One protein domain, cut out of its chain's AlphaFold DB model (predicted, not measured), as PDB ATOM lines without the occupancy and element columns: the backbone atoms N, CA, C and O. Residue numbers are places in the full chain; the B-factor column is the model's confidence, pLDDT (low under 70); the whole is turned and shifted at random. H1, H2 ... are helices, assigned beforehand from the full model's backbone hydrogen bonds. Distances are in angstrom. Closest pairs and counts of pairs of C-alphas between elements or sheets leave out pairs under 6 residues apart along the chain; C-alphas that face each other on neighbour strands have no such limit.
ATOM      1  N   TRP A 304     132.887 189.058  87.032       58.19
ATOM      2  CA  TRP A 304     133.732 189.837  87.923       58.19
ATOM      3  C   TRP A 304     134.179 189.149  89.229       58.19
ATOM      4  O   TRP A 304     135.394 189.083  89.419       58.19
ATOM      5  N   PRO A 305     133.321 188.546  90.089       58.53
ATOM      6  CA  PRO A 305     133.819 187.853  91.286       58.53
ATOM      7  C   PRO A 305     134.776 186.705  90.931       58.53
ATOM      8  O   PRO A 305     135.758 186.467  91.625       58.53
ATOM      9  N   TRP A 306     134.523 186.032  89.803       64.19
ATOM     10  CA  TRP A 306     135.329 184.915  89.305       64.19
ATOM     11  C   TRP A 306     136.624 185.367  88.628       64.19
ATOM     12  O   TRP A 306     137.645 184.692  88.754       64.19
ATOM     13  N   ASP A 307     136.592 186.498  87.922       64.12
ATOM     14  CA  ASP A 307     137.771 187.103  87.301       64.12
ATOM     15  C   ASP A 307     138.754 187.618  88.376       64.12
ATOM     16  O   ASP A 307     139.965 187.588  88.161       64.12
ATOM     17  N   MET A 308     138.252 187.991  89.563       65.19
ATOM     18  CA  MET A 308     139.060 188.400  90.722       65.19
ATOM     19  C   MET A 308     139.644 187.228  91.534       65.19
ATOM     20  O   MET A 308     140.709 187.388  92.132       65.19
ATOM     21  N   CYS A 309     139.028 186.035  91.533       72.12
ATOM     22  CA  CYS A 309     139.533 184.874  92.291       72.12
ATOM     23  C   CYS A 309     140.989 184.540  91.970       72.12
ATOM     24  O   CYS A 309     141.778 184.196  92.848       72.12
ATOM     25  N   ARG A 310     141.336 184.579  90.684       72.25
ATOM     26  CA  ARG A 310     142.610 184.056  90.203       72.25
ATOM     27  C   ARG A 310     143.805 184.917  90.629       72.25
ATOM     28  O   ARG A 310     144.736 184.331  91.181       72.25
ATOM     29  N   PRO A 311     143.813 186.249  90.408       72.56
ATOM     30  CA  PRO A 311     144.843 187.112  90.980       72.56
ATOM     31  C   PRO A 311     144.996 186.894  92.488       72.56
ATOM     32  O   PRO A 311     146.118 186.813  92.982       72.56
ATOM     33  N   CYS A 312     143.887 186.690  93.207       77.44
ATOM     34  CA  CYS A 312     143.929 186.464  94.648       77.44
ATOM     35  C   CYS A 312     144.614 185.143  95.026       77.44
ATOM     36  O   CYS A 312     145.494 185.139  95.882       77.44
ATOM     37  N   ILE A 313     144.275 184.035  94.357       80.25
ATOM     38  CA  ILE A 313     144.930 182.731  94.570       80.25
ATOM     39  C   ILE A 313     146.428 182.816  94.244       80.25
ATOM     40  O   ILE A 313     147.244 182.269  94.982       80.25
ATOM     41  N   GLN A 314     146.807 183.518  93.169       76.81
ATOM     42  CA  GLN A 314     148.213 183.701  92.790       76.81
ATOM     43  C   GLN A 314     149.003 184.471  93.854       76.81
ATOM     44  O   GLN A 314     150.086 184.038  94.241       76.81
ATOM     45  N   LEU A 315     148.447 185.571  94.365       75.88
ATOM     46  CA  LEU A 315     149.070 186.360  95.429       75.88
ATOM     47  C   LEU A 315     149.156 185.574  96.748       75.88
ATOM     48  O   LEU A 315     150.191 185.591  97.416       75.88
ATOM     49  N   ALA A 316     148.100 184.835  97.099       80.25
ATOM     50  CA  ALA A 316     148.066 183.999  98.295       80.25
ATOM     51  C   ALA A 316     149.063 182.831  98.227       80.25
ATOM     52  O   ALA A 316     149.636 182.446  99.246       80.25
ATOM     53  N   GLN A 317     149.320 182.281  97.036       79.69
ATOM     54  CA  GLN A 317     150.232 181.150  96.869       79.69
ATOM     55  C   GLN A 317     151.662 181.479  97.315       79.69
ATOM     56  O   GLN A 317     152.340 180.610  97.860       79.69
ATOM     57  N   GLU A 318     152.144 182.707  97.107       72.44
ATOM     58  CA  GLU A 318     153.475 183.095  97.582       72.44
ATOM     59  C   GLU A 318     153.562 183.077  99.108       72.44
ATOM     60  O   GLU A 318     154.536 182.567  99.665       72.44
ATOM     61  N   VAL A 319     152.534 183.608  99.778       79.06
ATOM     62  CA  VAL A 319     152.424 183.586 101.242       79.06
ATOM     63  C   VAL A 319     152.422 182.137 101.725       79.06
ATOM     64  O   VAL A 319     153.240 181.766 102.565       79.06
ATOM     65  N   MET A 320     151.614 181.285 101.094       81.06
ATOM     66  CA  MET A 320     151.545 179.861 101.418       81.06
ATOM     67  C   MET A 320     152.853 179.109 101.164       81.06
ATOM     68  O   MET A 320     153.263 178.286 101.979       81.06
ATOM     69  N   SER A 321     153.543 179.410 100.067       75.44
ATOM     70  CA  SER A 321     154.829 178.791  99.736       75.44
ATOM     71  C   SER A 321     155.906 179.175 100.751       75.44
ATOM     72  O   SER A 321     156.756 178.352 101.088       75.44
ATOM     73  N   ASN A 322     155.876 180.410 101.259       73.62
ATOM     74  CA  ASN A 322     156.776 180.851 102.322       73.62
ATOM     75  C   ASN A 322     156.460 180.159 103.651       73.62
ATOM     76  O   ASN A 322     157.384 179.635 104.270       73.62
ATOM     77  N   ILE A 323     155.178 180.074 104.030       73.75
ATOM     78  CA  ILE A 323     154.725 179.326 105.214       73.75
ATOM     79  C   ILE A 323     155.211 177.869 105.139       73.75
ATOM     80  O   ILE A 323     155.777 177.354 106.101       73.75
ATOM     81  N   GLN A 324     155.079 177.215 103.981       73.38
ATOM     82  CA  GLN A 324     155.518 175.830 103.793       73.38
ATOM     83  C   GLN A 324     157.049 175.669 103.813       73.38
ATOM     84  O   GLN A 324     157.551 174.700 104.374       73.38
ATOM     85  N   ARG A 325     157.818 176.611 103.244       68.69
ATOM     86  CA  ARG A 325     159.299 176.582 103.278       68.69
ATOM     87  C   ARG A 325     159.877 176.820 104.674       68.69
ATOM     88  O   ARG A 325     160.975 176.351 104.952       68.69
ATOM     89  N   GLN A 326     159.167 177.562 105.521       61.62
ATOM     90  CA  GLN A 326     159.574 177.898 106.891       61.62
ATOM     91  C   GLN A 326     159.095 176.875 107.937       61.62
ATOM     92  O   GLN A 326     159.290 177.085 109.133       61.62
ATOM     93  N   SER A 327     158.496 175.764 107.494       53.03
ATOM     94  CA  SER A 327     157.938 174.674 108.305       53.03
ATOM     95  C   SER A 327     158.996 173.950 109.164       53.03
ATOM     96  O   SER A 327     159.462 172.859 108.844       53.03
ATOM     97  N   ASN A 328     159.378 174.565 110.285       55.16
ATOM     98  CA  ASN A 328     159.910 173.892 111.474       55.16
ATOM     99  C   ASN A 328     158.739 173.573 112.428       55.16
ATOM    100  O   ASN A 328     157.706 174.241 112.369       55.16
ATOM    101  N   GLN A 329     158.891 172.600 113.341       49.81
ATOM    102  CA  GLN A 329     157.839 172.195 114.303       49.81
ATOM    103  C   GLN A 329     157.174 173.381 115.040       49.81
ATOM    104  O   GLN A 329     155.962 173.362 115.212       49.81
ATOM    105  N   LEU A 330     157.919 174.456 115.344       48.25
ATOM    106  CA  LEU A 330     157.408 175.684 115.983       48.25
ATOM    107  C   LEU A 330     156.266 176.405 115.228       48.25
ATOM    108  O   LEU A 330     155.571 177.213 115.829       48.25
ATOM    109  N   HIS A 331     156.102 176.189 113.917       51.69
ATOM    110  CA  HIS A 331     155.085 176.869 113.092       51.69
ATOM    111  C   HIS A 331     153.832 176.015 112.832       51.69
ATOM    112  O   HIS A 331     152.881 176.508 112.223       51.69
ATOM    113  N   ARG A 332     153.796 174.749 113.284       52.66
ATOM    114  CA  ARG A 332     152.547 173.963 113.283       52.66
ATOM    115  C   ARG A 332     151.538 174.507 114.292       52.66
ATOM    116  O   ARG A 332     150.354 174.495 113.988       52.66
ATOM    117  N   ASP A 333     152.032 175.082 115.385       56.16
ATOM    118  CA  ASP A 333     151.213 175.622 116.475       56.16
ATOM    119  C   ASP A 333     150.752 177.072 116.232       56.16
ATOM    120  O   ASP A 333     150.158 177.702 117.109       56.16
ATOM    121  N   ASN A 334     151.039 177.641 115.053       73.88
ATOM    122  CA  ASN A 334     150.641 179.004 114.724       73.88
ATOM    123  C   ASN A 334     149.240 179.028 114.089       73.88
ATOM    124  O   ASN A 334     149.061 178.696 112.914       73.88
ATOM    125  N   VAL A 335     148.272 179.498 114.879       80.31
ATOM    126  CA  VAL A 335     146.872 179.770 114.511       80.31
ATOM    127  C   VAL A 335     146.775 180.528 113.184       80.31
ATOM    128  O   VAL A 335     145.993 180.154 112.314       80.31
ATOM    129  N   GLU A 336     147.601 181.557 112.981       83.44
ATOM    130  CA  GLU A 336     147.550 182.377 111.768       83.44
ATOM    131  C   GLU A 336     147.939 181.570 110.520       83.44
ATOM    132  O   GLU A 336     147.288 181.677 109.480       83.44
ATOM    133  N   CYS A 337     148.953 180.702 110.620       83.75
ATOM    134  CA  CYS A 337     149.371 179.843 109.512       83.75
ATOM    135  C   CYS A 337     148.262 178.873 109.090       83.75
ATOM    136  O   CYS A 337     148.057 178.661 107.894       83.75
ATOM    137  N   GLU A 338     147.536 178.299 110.050       86.62
ATOM    138  CA  GLU A 338     146.408 177.415 109.750       86.62
ATOM    139  C   GLU A 338     145.230 178.180 109.135       86.62
ATOM    140  O   GLU A 338     144.631 177.706 108.168       86.62
ATOM    141  N   LEU A 339     144.940 179.398 109.604       90.44
ATOM    142  CA  LEU A 339     143.915 180.256 108.999       90.44
ATOM    143  C   LEU A 339     144.253 180.638 107.551       90.44
ATOM    144  O   LEU A 339     143.369 180.621 106.692       90.44
ATOM    145  N   TRP A 340     145.527 180.899 107.245       89.50
ATOM    146  CA  TRP A 340     145.996 181.099 105.871       89.50
ATOM    147  C   TRP A 340     145.786 179.852 104.998       89.50
ATOM    148  O   TRP A 340     145.265 179.973 103.884       89.50
ATOM    149  N   ARG A 341     146.120 178.648 105.500       89.00
ATOM    150  CA  ARG A 341     145.863 177.376 104.787       89.00
ATOM    151  C   ARG A 341     144.374 177.197 104.503       89.00
ATOM    152  O   ARG A 341     143.994 176.920 103.365       89.00
ATOM    153  N   ARG A 342     143.539 177.378 105.527       91.56
ATOM    154  CA  ARG A 342     142.077 177.292 105.453       91.56
ATOM    155  C   ARG A 342     141.510 178.253 104.398       91.56
ATOM    156  O   ARG A 342     140.848 177.805 103.461       91.56
ATOM    157  N   ALA A 343     141.851 179.542 104.464       91.44
ATOM    158  CA  ALA A 343     141.376 180.551 103.512       91.44
ATOM    159  C   ALA A 343     141.819 180.274 102.063       91.44
ATOM    160  O   ALA A 343     141.002 180.345 101.137       91.44
ATOM    161  N   TYR A 344     143.083 179.884 101.859       90.88
ATOM    162  CA  TYR A 344     143.608 179.514 100.543       90.88
ATOM    163  C   TYR A 344     142.842 178.338  99.924       90.88
ATOM    164  O   TYR A 344     142.432 178.383  98.756       90.88
ATOM    165  N   TRP A 345     142.624 177.273 100.700       91.38
ATOM    166  CA  TRP A 345     141.955 176.077 100.196       91.38
ATOM    167  C   TRP A 345     140.458 176.285  99.970       91.38
ATOM    168  O   TRP A 345     139.930 175.731  99.005       91.38
ATOM    169  N   VAL A 346     139.788 177.135 100.757       91.19
ATOM    170  CA  VAL A 346     138.392 177.520 100.493       91.19
ATOM    171  C   VAL A 346     138.259 178.221  99.138       91.19
ATOM    172  O   VAL A 346     137.436 177.804  98.317       91.19
ATOM    173  N   LEU A 347     139.107 179.213  98.844       87.31
ATOM    174  CA  LEU A 347     139.142 179.862  97.524       87.31
ATOM    175  C   LEU A 347     139.430 178.862  96.397       87.31
ATOM    176  O   LEU A 347     138.767 178.864  95.357       87.31
ATOM    177  N   THR A 348     140.387 177.968  96.629       86.94
ATOM    178  CA  THR A 348     140.789 176.947  95.657       86.94
ATOM    179  C   THR A 348     139.653 175.967  95.346       86.94
ATOM    180  O   THR A 348     139.467 175.577  94.192       86.94
ATOM    181  N   VAL A 349     138.837 175.588  96.336       87.94
ATOM    182  CA  VAL A 349     137.667 174.720  96.126       87.94
ATOM    183  C   VAL A 349     136.637 175.369  95.207       87.94
ATOM    184  O   VAL A 349     136.087 174.669  94.348       87.94
ATOM    185  N   PHE A 350     136.397 176.679  95.328       83.44
ATOM    186  CA  PHE A 350     135.500 177.397  94.420       83.44
ATOM    187  C   PHE A 350     136.007 177.355  92.971       83.44
ATOM    188  O   PHE A 350     135.236 177.004  92.068       83.44
ATOM    189  N   ASP A 351     137.299 177.625  92.748       80.62
ATOM    190  CA  ASP A 351     137.914 177.569  91.415       80.62
ATOM    191  C   ASP A 351     137.850 176.156  90.812       80.62
ATOM    192  O   ASP A 351     137.292 175.953  89.725       80.62
ATOM    193  N   LEU A 352     138.313 175.140  91.553       83.62
ATOM    194  CA  LEU A 352     138.318 173.750  91.093       83.62
ATOM    195  C   LEU A 352     136.900 173.248  90.787       83.62
ATOM    196  O   LEU A 352     136.658 172.645  89.734       83.62
ATOM    197  N   SER A 353     135.937 173.537  91.663       79.62
ATOM    198  CA  SER A 353     134.536 173.147  91.480       79.62
ATOM    199  C   SER A 353     133.914 173.795  90.239       79.62
ATOM    200  O   SER A 353     133.147 173.147  89.511       79.62
ATOM    201  N   ARG A 354     134.258 175.057  89.946       74.81
ATOM    202  CA  ARG A 354     133.793 175.786  88.755       74.81
ATOM    203  C   ARG A 354     134.469 175.301  87.477       74.81
ATOM    204  O   ARG A 354     133.791 175.118  86.457       74.81
ATOM    205  N   GLY A 355     135.773 175.053  87.514       71.94
ATOM    206  CA  GLY A 355     136.505 174.510  86.374       71.94
ATOM    207  C   GLY A 355     135.995 173.121  85.996       71.94
ATOM    208  O   GLY A 355     135.754 172.812  84.823       71.94
ATOM    209  N   ILE A 356     135.691 172.300  87.007       75.00
ATOM    210  CA  ILE A 356     135.039 171.009  86.803       75.00
ATOM    211  C   ILE A 356     133.654 171.187  86.192       75.00
ATOM    212  O   ILE A 356     133.343 170.478  85.236       75.00
ATOM    213  N   PHE A 357     132.852 172.126  86.694       70.19
ATOM    214  CA  PHE A 357     131.504 172.408  86.204       70.19
ATOM    215  C   PHE A 357     131.474 172.814  84.723       70.19
ATOM    216  O   PHE A 357     130.875 172.131  83.889       70.19
ATOM    217  N   THR A 358     132.177 173.893  84.381       65.25
ATOM    218  CA  THR A 358     132.205 174.451  83.019       65.25
ATOM    219  C   THR A 358     132.940 173.548  82.029       65.25
ATOM    220  O   THR A 358     132.770 173.678  80.819       65.25
ATOM    221  N   GLY A 359     133.738 172.596  82.525       63.59
ATOM    222  CA  GLY A 359     134.608 171.757  81.701       63.59
ATOM    223  C   GLY A 359     135.864 172.483  81.219       63.59
ATOM    224  O   GLY A 359     136.606 171.919  80.422       63.59
ATOM    225  N   ARG A 360     136.107 173.705  81.702       61.19
ATOM    226  CA  ARG A 360     137.314 174.489  81.443       61.19
ATOM    227  C   ARG A 360     138.163 174.477  82.707       61.19
ATOM    228  O   ARG A 360     137.815 175.141  83.672       61.19
ATOM    229  N   ILE A 361     139.275 173.747  82.717       56.56
ATOM    230  CA  ILE A 361     140.284 173.944  83.765       56.56
ATOM    231  C   ILE A 361     141.127 175.130  83.315       56.56
ATOM    232  O   ILE A 361     142.026 174.966  82.493       56.56
ATOM    233  N   ARG A 362     140.791 176.327  83.792       54.16
ATOM    234  CA  ARG A 362     141.607 177.515  83.550       54.16
ATOM    235  C   ARG A 362     142.826 177.461  84.478       54.16
ATOM    236  O   ARG A 362     142.697 177.525  85.687       54.16
ATOM    237  N   GLU A 363     143.994 177.239  83.889       54.06
ATOM    238  CA  GLU A 363     145.239 177.970  84.183       54.06
ATOM    239  C   GLU A 363     145.823 178.039  85.614       54.06
ATOM    240  O   GLU A 363     146.779 178.789  85.803       54.06
ATOM    241  N   MET A 364     145.359 177.277  86.614       62.81
ATOM    242  CA  MET A 364     146.177 177.112  87.831       62.81
ATOM    243  C   MET A 364     147.460 176.334  87.502       62.81
ATOM    244  O   MET A 364     147.401 175.406  86.708       62.81
ATOM    245  N   MET A 365     148.612 176.622  88.084       61.12
ATOM    246  CA  MET A 365     149.825 175.825  87.838       61.12
ATOM    247  C   MET A 365     149.849 174.566  88.736       61.12
ATOM    248  O   MET A 365     149.229 174.578  89.801       61.12
ATOM    249  N   PRO A 366     150.445 173.431  88.321       63.19
ATOM    250  CA  PRO A 366     150.562 172.237  89.171       63.19
ATOM    251  C   PRO A 366     151.145 172.528  90.561       63.19
ATOM    252  O   PRO A 366     150.644 171.996  91.545       63.19
ATOM    253  N   GLU A 367     152.096 173.456  90.633       63.38
ATOM    254  CA  GLU A 367     152.785 173.894  91.849       63.38
ATOM    255  C   GLU A 367     151.831 174.575  92.846       63.38
ATOM    256  O   GLU A 367     152.091 174.580  94.046       63.38
ATOM    257  N   GLN A 368     150.696 175.121  92.384       69.00
ATOM    258  CA  GLN A 368     149.669 175.708  93.262       69.00
ATOM    259  C   GLN A 368     148.832 174.631  93.980       69.00
ATOM    260  O   GLN A 368     148.102 174.929  94.922       69.00
ATOM    261  N   LEU A 369     148.916 173.371  93.537       75.88
ATOM    262  CA  LEU A 369     148.193 172.229  94.111       75.88
ATOM    263  C   LEU A 369     149.071 171.364  95.031       75.88
ATOM    264  O   LEU A 369     148.574 170.383  95.589       75.88
ATOM    265  N   ASP A 370     150.358 171.695  95.163       77.44
ATOM    266  CA  ASP A 370     151.356 170.938  95.937       77.44
ATOM    267  C   ASP A 370     151.566 171.506  97.360       77.44
ATOM    268  O   ASP A 370     152.535 171.171  98.044       77.44
ATOM    269  N   LEU A 371     150.639 172.357  97.814       82.06
ATOM    270  CA  LEU A 371     150.601 172.895  99.174       82.06
ATOM    271  C   LEU A 371     149.962 171.898 100.158       82.06
ATOM    272  O   LEU A 371     149.127 171.075  99.774       82.06
ATOM    273  N   GLU A 372     150.329 171.989 101.436       84.19
ATOM    274  CA  GLU A 372     149.729 171.173 102.501       84.19
ATOM    275  C   GLU A 372     148.238 171.504 102.688       84.19
ATOM    276  O   GLU A 372     147.831 172.669 102.642       84.19
ATOM    277  N   PHE A 373     147.412 170.471 102.880       88.88
ATOM    278  CA  PHE A 373     145.990 170.634 103.201       88.88
ATOM    279  C   PHE A 373     145.798 171.168 104.627       88.88
ATOM    280  O   PHE A 373     146.703 171.009 105.449       88.88
ATOM    281  N   PRO A 374     144.628 171.760 104.938       89.00
ATOM    282  CA  PRO A 374     144.289 172.149 106.302       89.00
ATOM    283  C   PRO A 374     144.412 170.968 107.268       89.00
ATOM    284  O   PRO A 374     144.233 169.803 106.880       89.00
ATOM    285  N   MET A 375     144.734 171.276 108.519       86.50
ATOM    286  CA  MET A 375     144.860 170.270 109.563       86.50
ATOM    287  C   MET A 375     143.502 169.635 109.856       86.50
ATOM    288  O   MET A 375     142.459 170.281 109.825       86.50
ATOM    289  N   ASP A 376     143.522 168.335 110.125       87.75
ATOM    290  CA  ASP A 376     142.323 167.548 110.418       87.75
ATOM    291  C   ASP A 376     142.026 167.622 111.921       87.75
ATOM    292  O   ASP A 376     142.183 166.643 112.646       87.75
ATOM    293  N   CYS A 377     141.739 168.839 112.384       88.88
ATOM    294  CA  CYS A 377     141.547 169.189 113.785       88.88
ATOM    295  C   CYS A 377     140.514 170.313 113.910       88.88
ATOM    296  O   CYS A 377     140.633 171.351 113.243       88.88
ATOM    297  N   ASP A 378     139.539 170.112 114.792       89.00
ATOM    298  CA  ASP A 378     138.511 171.102 115.109       89.00
ATOM    299  C   ASP A 378     139.076 172.239 115.974       89.00
ATOM    300  O   ASP A 378     140.098 172.082 116.646       89.00
ATOM    301  N   ASP A 379     138.397 173.386 115.946       87.06
ATOM    302  CA  ASP A 379     138.807 174.629 116.616       87.06
ATOM    303  C   ASP A 379     138.990 174.453 118.136       87.06
ATOM    304  O   ASP A 379     139.940 174.985 118.710       87.06
ATOM    305  N   ASP A 380     138.153 173.626 118.770       86.50
ATOM    306  CA  ASP A 380     138.180 173.355 120.216       86.50
ATOM    307  C   ASP A 380     139.522 172.791 120.719       86.50
ATOM    308  O   ASP A 380     139.824 172.876 121.910       86.50
ATOM    309  N   TYR A 381     140.339 172.220 119.829       86.69
ATOM    310  CA  TYR A 381     141.602 171.557 120.175       86.69
ATOM    311  C   TYR A 381     142.843 172.335 119.705       86.69
ATOM    312  O   TYR A 381     143.959 171.812 119.721       86.69
ATOM    313  N   TRP A 382     142.684 173.591 119.279       85.25
ATOM    314  CA  TRP A 382     143.809 174.442 118.864       85.25
ATOM    315  C   TRP A 382     144.651 174.900 120.054       85.25
ATOM    316  O   TRP A 382     145.877 174.998 119.964       85.25
ATOM    317  N   PHE A 383     143.997 175.132 121.192       82.81
ATOM    318  CA  PHE A 383     144.639 175.557 122.426       82.81
ATOM    319  C   PHE A 383     144.550 174.452 123.476       82.81
ATOM    320  O   PHE A 383     143.476 173.949 123.790       82.81
ATOM    321  N   ASN A 384     145.702 174.072 124.025       78.75
ATOM    322  CA  ASN A 384     145.812 173.125 125.128       78.75
ATOM    323  C   ASN A 384     147.016 173.508 126.001       78.75
ATOM    324  O   ASN A 384     148.033 173.997 125.484       78.75
ATOM    325  N   ASP A 385     146.901 173.283 127.309       75.19
ATOM    326  CA  ASP A 385     147.987 173.498 128.269       75.19
ATOM    327  C   ASP A 385     149.182 172.585 127.965       75.19
ATOM    328  O   ASP A 385     150.329 172.991 128.149       75.19
ATOM    329  N   ASN A 386     148.925 171.388 127.424       76.75
ATOM    330  CA  ASN A 386     149.957 170.507 126.892       76.75
ATOM    331  C   ASN A 386     150.261 170.858 125.417       76.75
ATOM    332  O   ASN A 386     149.397 170.641 124.560       76.75
ATOM    333  N   PRO A 387     151.475 171.344 125.084       74.44
ATOM    334  CA  PRO A 387     151.851 171.694 123.714       74.44
ATOM    335  C   PRO A 387     151.726 170.535 122.718       74.44
ATOM    336  O   PRO A 387     151.393 170.774 121.564       74.44
ATOM    337  N   GLU A 388     151.924 169.285 123.153       75.31
ATOM    338  CA  GLU A 388     151.839 168.106 122.274       75.31
ATOM    339  C   GLU A 388     150.405 167.763 121.841       75.31
ATOM    340  O   GLU A 388     150.212 167.031 120.872       75.31
ATOM    341  N   LEU A 389     149.399 168.283 122.553       78.69
ATOM    342  CA  LEU A 389     147.979 168.070 122.256       78.69
ATOM    343  C   LEU A 389     147.355 169.235 121.473       78.69
ATOM    344  O   LEU A 389     146.173 169.178 121.139       78.69
ATOM    345  N   ARG A 390     148.119 170.296 121.178       81.94
ATOM    346  CA  ARG A 390     147.646 171.417 120.354       81.94
ATOM    347  C   ARG A 390     147.510 170.975 118.904       81.94
ATOM    348  O   ARG A 390     148.403 170.328 118.366       81.94
ATOM    349  N   PHE A 391     146.400 171.343 118.267       82.88
ATOM    350  CA  PHE A 391     146.076 170.956 116.889       82.88
ATOM    351  C   PHE A 391     146.007 169.432 116.666       82.88
ATOM    352  O   PHE A 391     146.203 168.948 115.546       82.88
ATOM    353  N   VAL A 392     145.709 168.667 117.723       84.69
ATOM    354  CA  VAL A 392     145.531 167.212 117.667       84.69
ATOM    355  C   VAL A 392     144.087 166.858 118.009       84.69
ATOM    356  O   VAL A 392     143.626 167.076 119.127       84.69
ATOM    357  N   GLN A 393     143.382 166.255 117.050       88.38
ATOM    358  CA  GLN A 393     142.039 165.726 117.273       88.38
ATOM    359  C   GLN A 393     142.096 164.464 118.163       88.38
ATOM    360  O   GLN A 393     142.886 163.557 117.871       88.38
ATOM    361  N   PRO A 394     141.246 164.345 119.200       88.44
ATOM    362  CA  PRO A 394     141.118 163.115 119.981       88.44
ATOM    363  C   PRO A 394     140.704 161.910 119.109       88.44
ATOM    364  O   PRO A 394     139.827 162.050 118.255       88.44
ATOM    365  N   PRO A 395     141.282 160.709 119.309       83.00
ATOM    366  CA  PRO A 395     141.037 159.547 118.445       83.00
ATOM    367  C   PRO A 395     139.601 158.998 118.522       83.00
ATOM    368  O   PRO A 395     139.156 158.300 117.613       83.00
ATOM    369  N   ASP A 396     138.882 159.294 119.601       85.25
ATOM    370  CA  ASP A 396     137.499 158.903 119.870       85.25
ATOM    371  C   ASP A 396     136.462 159.853 119.249       85.25
ATOM    372  O   ASP A 396     135.283 159.499 119.165       85.25
ATOM    373  N   LYS A 397     136.882 161.034 118.772       86.94
ATOM    374  CA  LYS A 397     135.989 162.053 118.210       86.94
ATOM    375  C   LYS A 397     136.310 162.351 116.742       86.94
ATOM    376  O   LYS A 397     137.383 162.878 116.448       86.94
ATOM    377  N   PRO A 398     135.385 162.083 115.802       89.94
ATOM    378  CA  PRO A 398     135.593 162.443 114.403       89.94
ATOM    379  C   PRO A 398     135.700 163.966 114.243       89.94
ATOM    380  O   PRO A 398     134.914 164.700 114.832       89.94
ATOM    381  N   SER A 399     136.661 164.422 113.438       90.88
ATOM    382  CA  SER A 399     136.859 165.844 113.118       90.88
ATOM    383  C   SER A 399     135.881 166.300 112.033       90.88
ATOM    384  O   SER A 399     135.696 165.614 111.021       90.88
ATOM    385  N   TYR A 400     135.302 167.490 112.192       89.00
ATOM    386  CA  TYR A 400     134.497 168.124 111.148       89.00
ATOM    387  C   TYR A 400     135.355 168.549 109.949       89.00
ATOM    388  O   TYR A 400     134.849 168.646 108.827       89.00
ATOM    389  N   LEU A 401     136.664 168.748 110.133       90.06
ATOM    390  CA  LEU A 401     137.603 169.065 109.050       90.06
ATOM    391  C   LEU A 401     138.018 167.850 108.208       90.06
ATOM    392  O   LEU A 401     138.513 168.023 107.087       90.06
ATOM    393  N   SER A 402     137.708 166.628 108.651       91.31
ATOM    394  CA  SER A 402     137.907 165.400 107.866       91.31
ATOM    395  C   SER A 402     137.193 165.481 106.510       91.31
ATOM    396  O   SER A 402     137.726 165.054 105.476       91.31
ATOM    397  N   TYR A 403     136.023 166.131 106.467       92.69
ATOM    398  CA  TYR A 403     135.294 166.439 105.234       92.69
ATOM    399  C   TYR A 403     136.159 167.191 104.216       92.69
ATOM    400  O   TYR A 403     136.206 166.809 103.043       92.69
ATOM    401  N   TRP A 404     136.877 168.224 104.659       91.69
ATOM    402  CA  TRP A 404     137.699 169.067 103.794       91.69
ATOM    403  C   TRP A 404     138.860 168.301 103.186       91.69
ATOM    404  O   TRP A 404     139.096 168.396 101.980       91.69
ATOM    405  N   ARG A 405     139.534 167.462 103.974       90.50
ATOM    406  CA  ARG A 405     140.589 166.578 103.467       90.50
ATOM    407  C   ARG A 405     140.070 165.671 102.343       90.50
ATOM    408  O   ARG A 405     140.704 165.550 101.291       90.50
ATOM    409  N   HIS A 406     138.888 165.082 102.506       92.94
ATOM    410  CA  HIS A 406     138.291 164.208 101.491       92.94
ATOM    411  C   HIS A 406     137.781 164.985 100.266       92.94
ATOM    412  O   HIS A 406     137.988 164.556  99.128       92.94
ATOM    413  N   LEU A 407     137.190 166.164 100.460       92.69
ATOM    414  CA  LEU A 407     136.768 167.035  99.365       92.69
ATOM    415  C   LEU A 407     137.964 167.494  98.513       92.69
ATOM    416  O   LEU A 407     137.922 167.419  97.282       92.69
ATOM    417  N   LEU A 408     139.044 167.937  99.162       91.56
ATOM    418  CA  LEU A 408     140.262 168.404  98.504       91.56
ATOM    419  C   LEU A 408     140.960 167.279  97.742       91.56
ATOM    420  O   LEU A 408     141.287 167.457  96.568       91.56
ATOM    421  N   THR A 409     141.123 166.096  98.346       90.88
ATOM    422  CA  THR A 409     141.695 164.932  97.642       90.88
ATOM    423  C   THR A 409     140.890 164.587  96.387       90.88
ATOM    424  O   THR A 409     141.475 164.391  95.318       90.88
ATOM    425  N   LEU A 410     139.554 164.590  96.464       90.75
ATOM    426  CA  LEU A 410     138.678 164.348  95.316       90.75
ATOM    427  C   LEU A 410     138.866 165.389  94.204       90.75
ATOM    428  O   LEU A 410     139.064 165.021  93.040       90.75
ATOM    429  N   LEU A 411     138.795 166.680  94.542       89.00
ATOM    430  CA  LEU A 411     138.853 167.782  93.579       89.00
ATOM    431  C   LEU A 411     140.238 167.912  92.938       89.00
ATOM    432  O   LEU A 411     140.343 167.974  91.708       89.00
ATOM    433  N   VAL A 412     141.303 167.893  93.744       87.44
ATOM    434  CA  VAL A 412     142.687 168.058  93.283       87.44
ATOM    435  C   VAL A 412     143.101 166.892  92.387       87.44
ATOM    436  O   VAL A 412     143.635 167.106  91.295       87.44
ATOM    437  N   ALA A 413     142.818 165.650  92.782       83.50
ATOM    438  CA  ALA A 413     143.148 164.494  91.955       83.50
ATOM    439  C   ALA A 413     142.340 164.468  90.650       83.50
ATOM    440  O   ALA A 413     142.895 164.180  89.587       83.50
ATOM    441  N   SER A 414     141.056 164.848  90.693       82.56
ATOM    442  CA  SER A 414     140.218 164.972  89.494       82.56
ATOM    443  C   SER A 414     140.741 166.045  88.531       82.56
ATOM    444  O   SER A 414     140.723 165.846  87.312       82.56
ATOM    445  N   ALA A 415     141.253 167.162  89.057       80.38
ATOM    446  CA  ALA A 415     141.902 168.206  88.271       80.38
ATOM    447  C   ALA A 415     143.233 167.722  87.661       80.38
ATOM    448  O   ALA A 415     143.444 167.869  86.453       80.38
ATOM    449  N   ARG A 416     144.097 167.058  88.447       77.06
ATOM    450  CA  ARG A 416     145.372 166.475  87.976       77.06
ATOM    451  C   ARG A 416     145.161 165.413  86.890       77.06
ATOM    452  O   ARG A 416     145.821 165.460  85.852       77.06
ATOM    453  N   ALA A 417     144.204 164.501  87.075       74.56
ATOM    454  CA  ALA A 417     143.876 163.443  86.112       74.56
ATOM    455  C   ALA A 417     143.355 163.990  84.769       74.56
ATOM    456  O   ALA A 417     143.439 163.323  83.733       74.56
ATOM    457  N   ARG A 418     142.815 165.213  84.759       71.19
ATOM    458  CA  ARG A 418     142.422 165.900  83.526       71.19
ATOM    459  C   ARG A 418     143.601 166.517  82.781       71.19
ATOM    460  O   ARG A 418     143.584 166.483  81.556       71.19
ATOM    461  N   ARG A 419     144.626 167.000  83.491       66.81
ATOM    462  CA  ARG A 419     145.848 167.564  82.891       66.81
ATOM    463  C   ARG A 419     146.810 166.501  82.372       66.81
ATOM    464  O   ARG A 419     147.205 166.581  81.216       66.81
ATOM    465  N   LYS A 420     147.137 165.481  83.180       60.97
ATOM    466  CA  LYS A 420     148.085 164.414  82.787       60.97
ATOM    467  C   LYS A 420     147.638 163.639  81.546       60.97
ATOM    468  O   LYS A 420     148.464 163.305  80.708       60.97
ATOM    469  N   GLY A 421     146.332 163.425  81.381       55.94
ATOM    470  CA  GLY A 421     145.792 162.768  80.189       55.94
ATOM    471  C   GLY A 421     146.131 163.480  78.871       55.94
ATOM    472  O   GLY A 421     146.328 162.812  77.864       55.94
ATOM    473  N   ASN A 422     146.279 164.810  78.887       55.91
ATOM    474  CA  ASN A 422     146.685 165.579  77.708       55.91
ATOM    475  C   ASN A 422     148.202 165.520  77.445       55.91
ATOM    476  O   ASN A 422     148.625 165.852  76.345       55.91
ATOM    477  N   ALA A 423     149.007 165.126  78.437       56.34
ATOM    478  CA  ALA A 423     150.467 165.061  78.343       56.34
ATOM    479  C   ALA A 423     150.996 163.646  78.026       56.34
ATOM    480  O   ALA A 423     152.067 163.516  77.448       56.34
ATOM    481  N   GLU A 424     150.262 162.585  78.385       60.12
ATOM    482  CA  GLU A 424     150.728 161.185  78.311       60.12
ATOM    483  C   GLU A 424     150.339 160.435  77.009       60.12
ATOM    484  O   GLU A 424     150.411 159.211  76.978       60.12
ATOM    485  N   ASN A 425     149.914 161.113  75.930       63.06
ATOM    486  CA  ASN A 425     149.456 160.482  74.667       63.06
ATOM    487  C   ASN A 425     148.419 159.341  74.850       63.06
ATOM    488  O   ASN A 425     148.296 158.451  74.008       63.06
ATOM    489  N   LEU A 426     147.656 159.350  75.950       73.06
ATOM    490  CA  LEU A 426     146.633 158.344  76.239       73.06
ATOM    491  C   LEU A 426     145.415 158.530  75.331       73.06
ATOM    492  O   LEU A 426     145.010 159.658  75.033       73.06
TER     493      LEU A 426
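AT A GLANCE: This is residues 304 to 426 of the 1089 residues of a protein of Lentinula edodes (UniProt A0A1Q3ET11). Three long helices cross steeply, with H2 between H1 and H4 and touching both, while the short H3 sits near H1 and H4. The long loop of residues 370 to 401 runs out to one end of the long axis and folds back into H4; at the other end residues 420 to 426 stick out. The printed part has 123 residues with four named helices, in the order H1, H2, H3, H4, and no named strand: the class is all helix. It is elongated, spanning 52 by 30 by 30 A, and only just compact, close to loose, with a radius of gyration of the C-alphas of 16.3 A.

IN THESE COORDINATES: H1, residues 304 to 325, starts at C-alpha 304 (133.732, 189.837, 87.923), measures 32.6 A and has a kink of 29 degrees near residue 315. H2, residues 335 to 358, measures 35.1 A. H3 is residues 366 to 369, 5.5 A. H4, residues 402 to 423, measures 32.1 A and ends at C-alpha 423 (150.467, 165.061, 78.343).

HOW THE PARTS SIT: H1 and H2 form a helical hairpin: they touch, opposite ways at a steep tilt of 43 degrees, the closest C-alphas being those of Ala 316 and Tyr 344, 6.7 A apart. H2 touches H4 with residues 349 to 356 alone, the same way at a steep tilt of 50 degrees; the closest C-alphas, of Leu 352 and Leu 411, are 6.5 A apart. H3 is close to but not clearly touching H1, with closest C-alphas Gln 317 and Gln 368 at 6.6 A. It is likewise close to but not clearly touching H4, with closest C-alphas Leu 369 and Val 412 at 7.0 A. H1 and H4 are apart. Every O i to N i+4 pair is within hydrogen-bond range in H2, 14 of 18 in H1 and 15 of 18 in H4; H3 is too short for such a pair.

THE WHOLE: The C-alphas farthest apart, of Asp 385 and Asn 425, are 55.2 A apart. The printed part has no cut, and the link from H3 to H4 is long, 32 residues. The mean pLDDT of the printed part is 76.9; residues 304 to 308, 325 to 333, 358 to 368 and 419 to 425 are under 70.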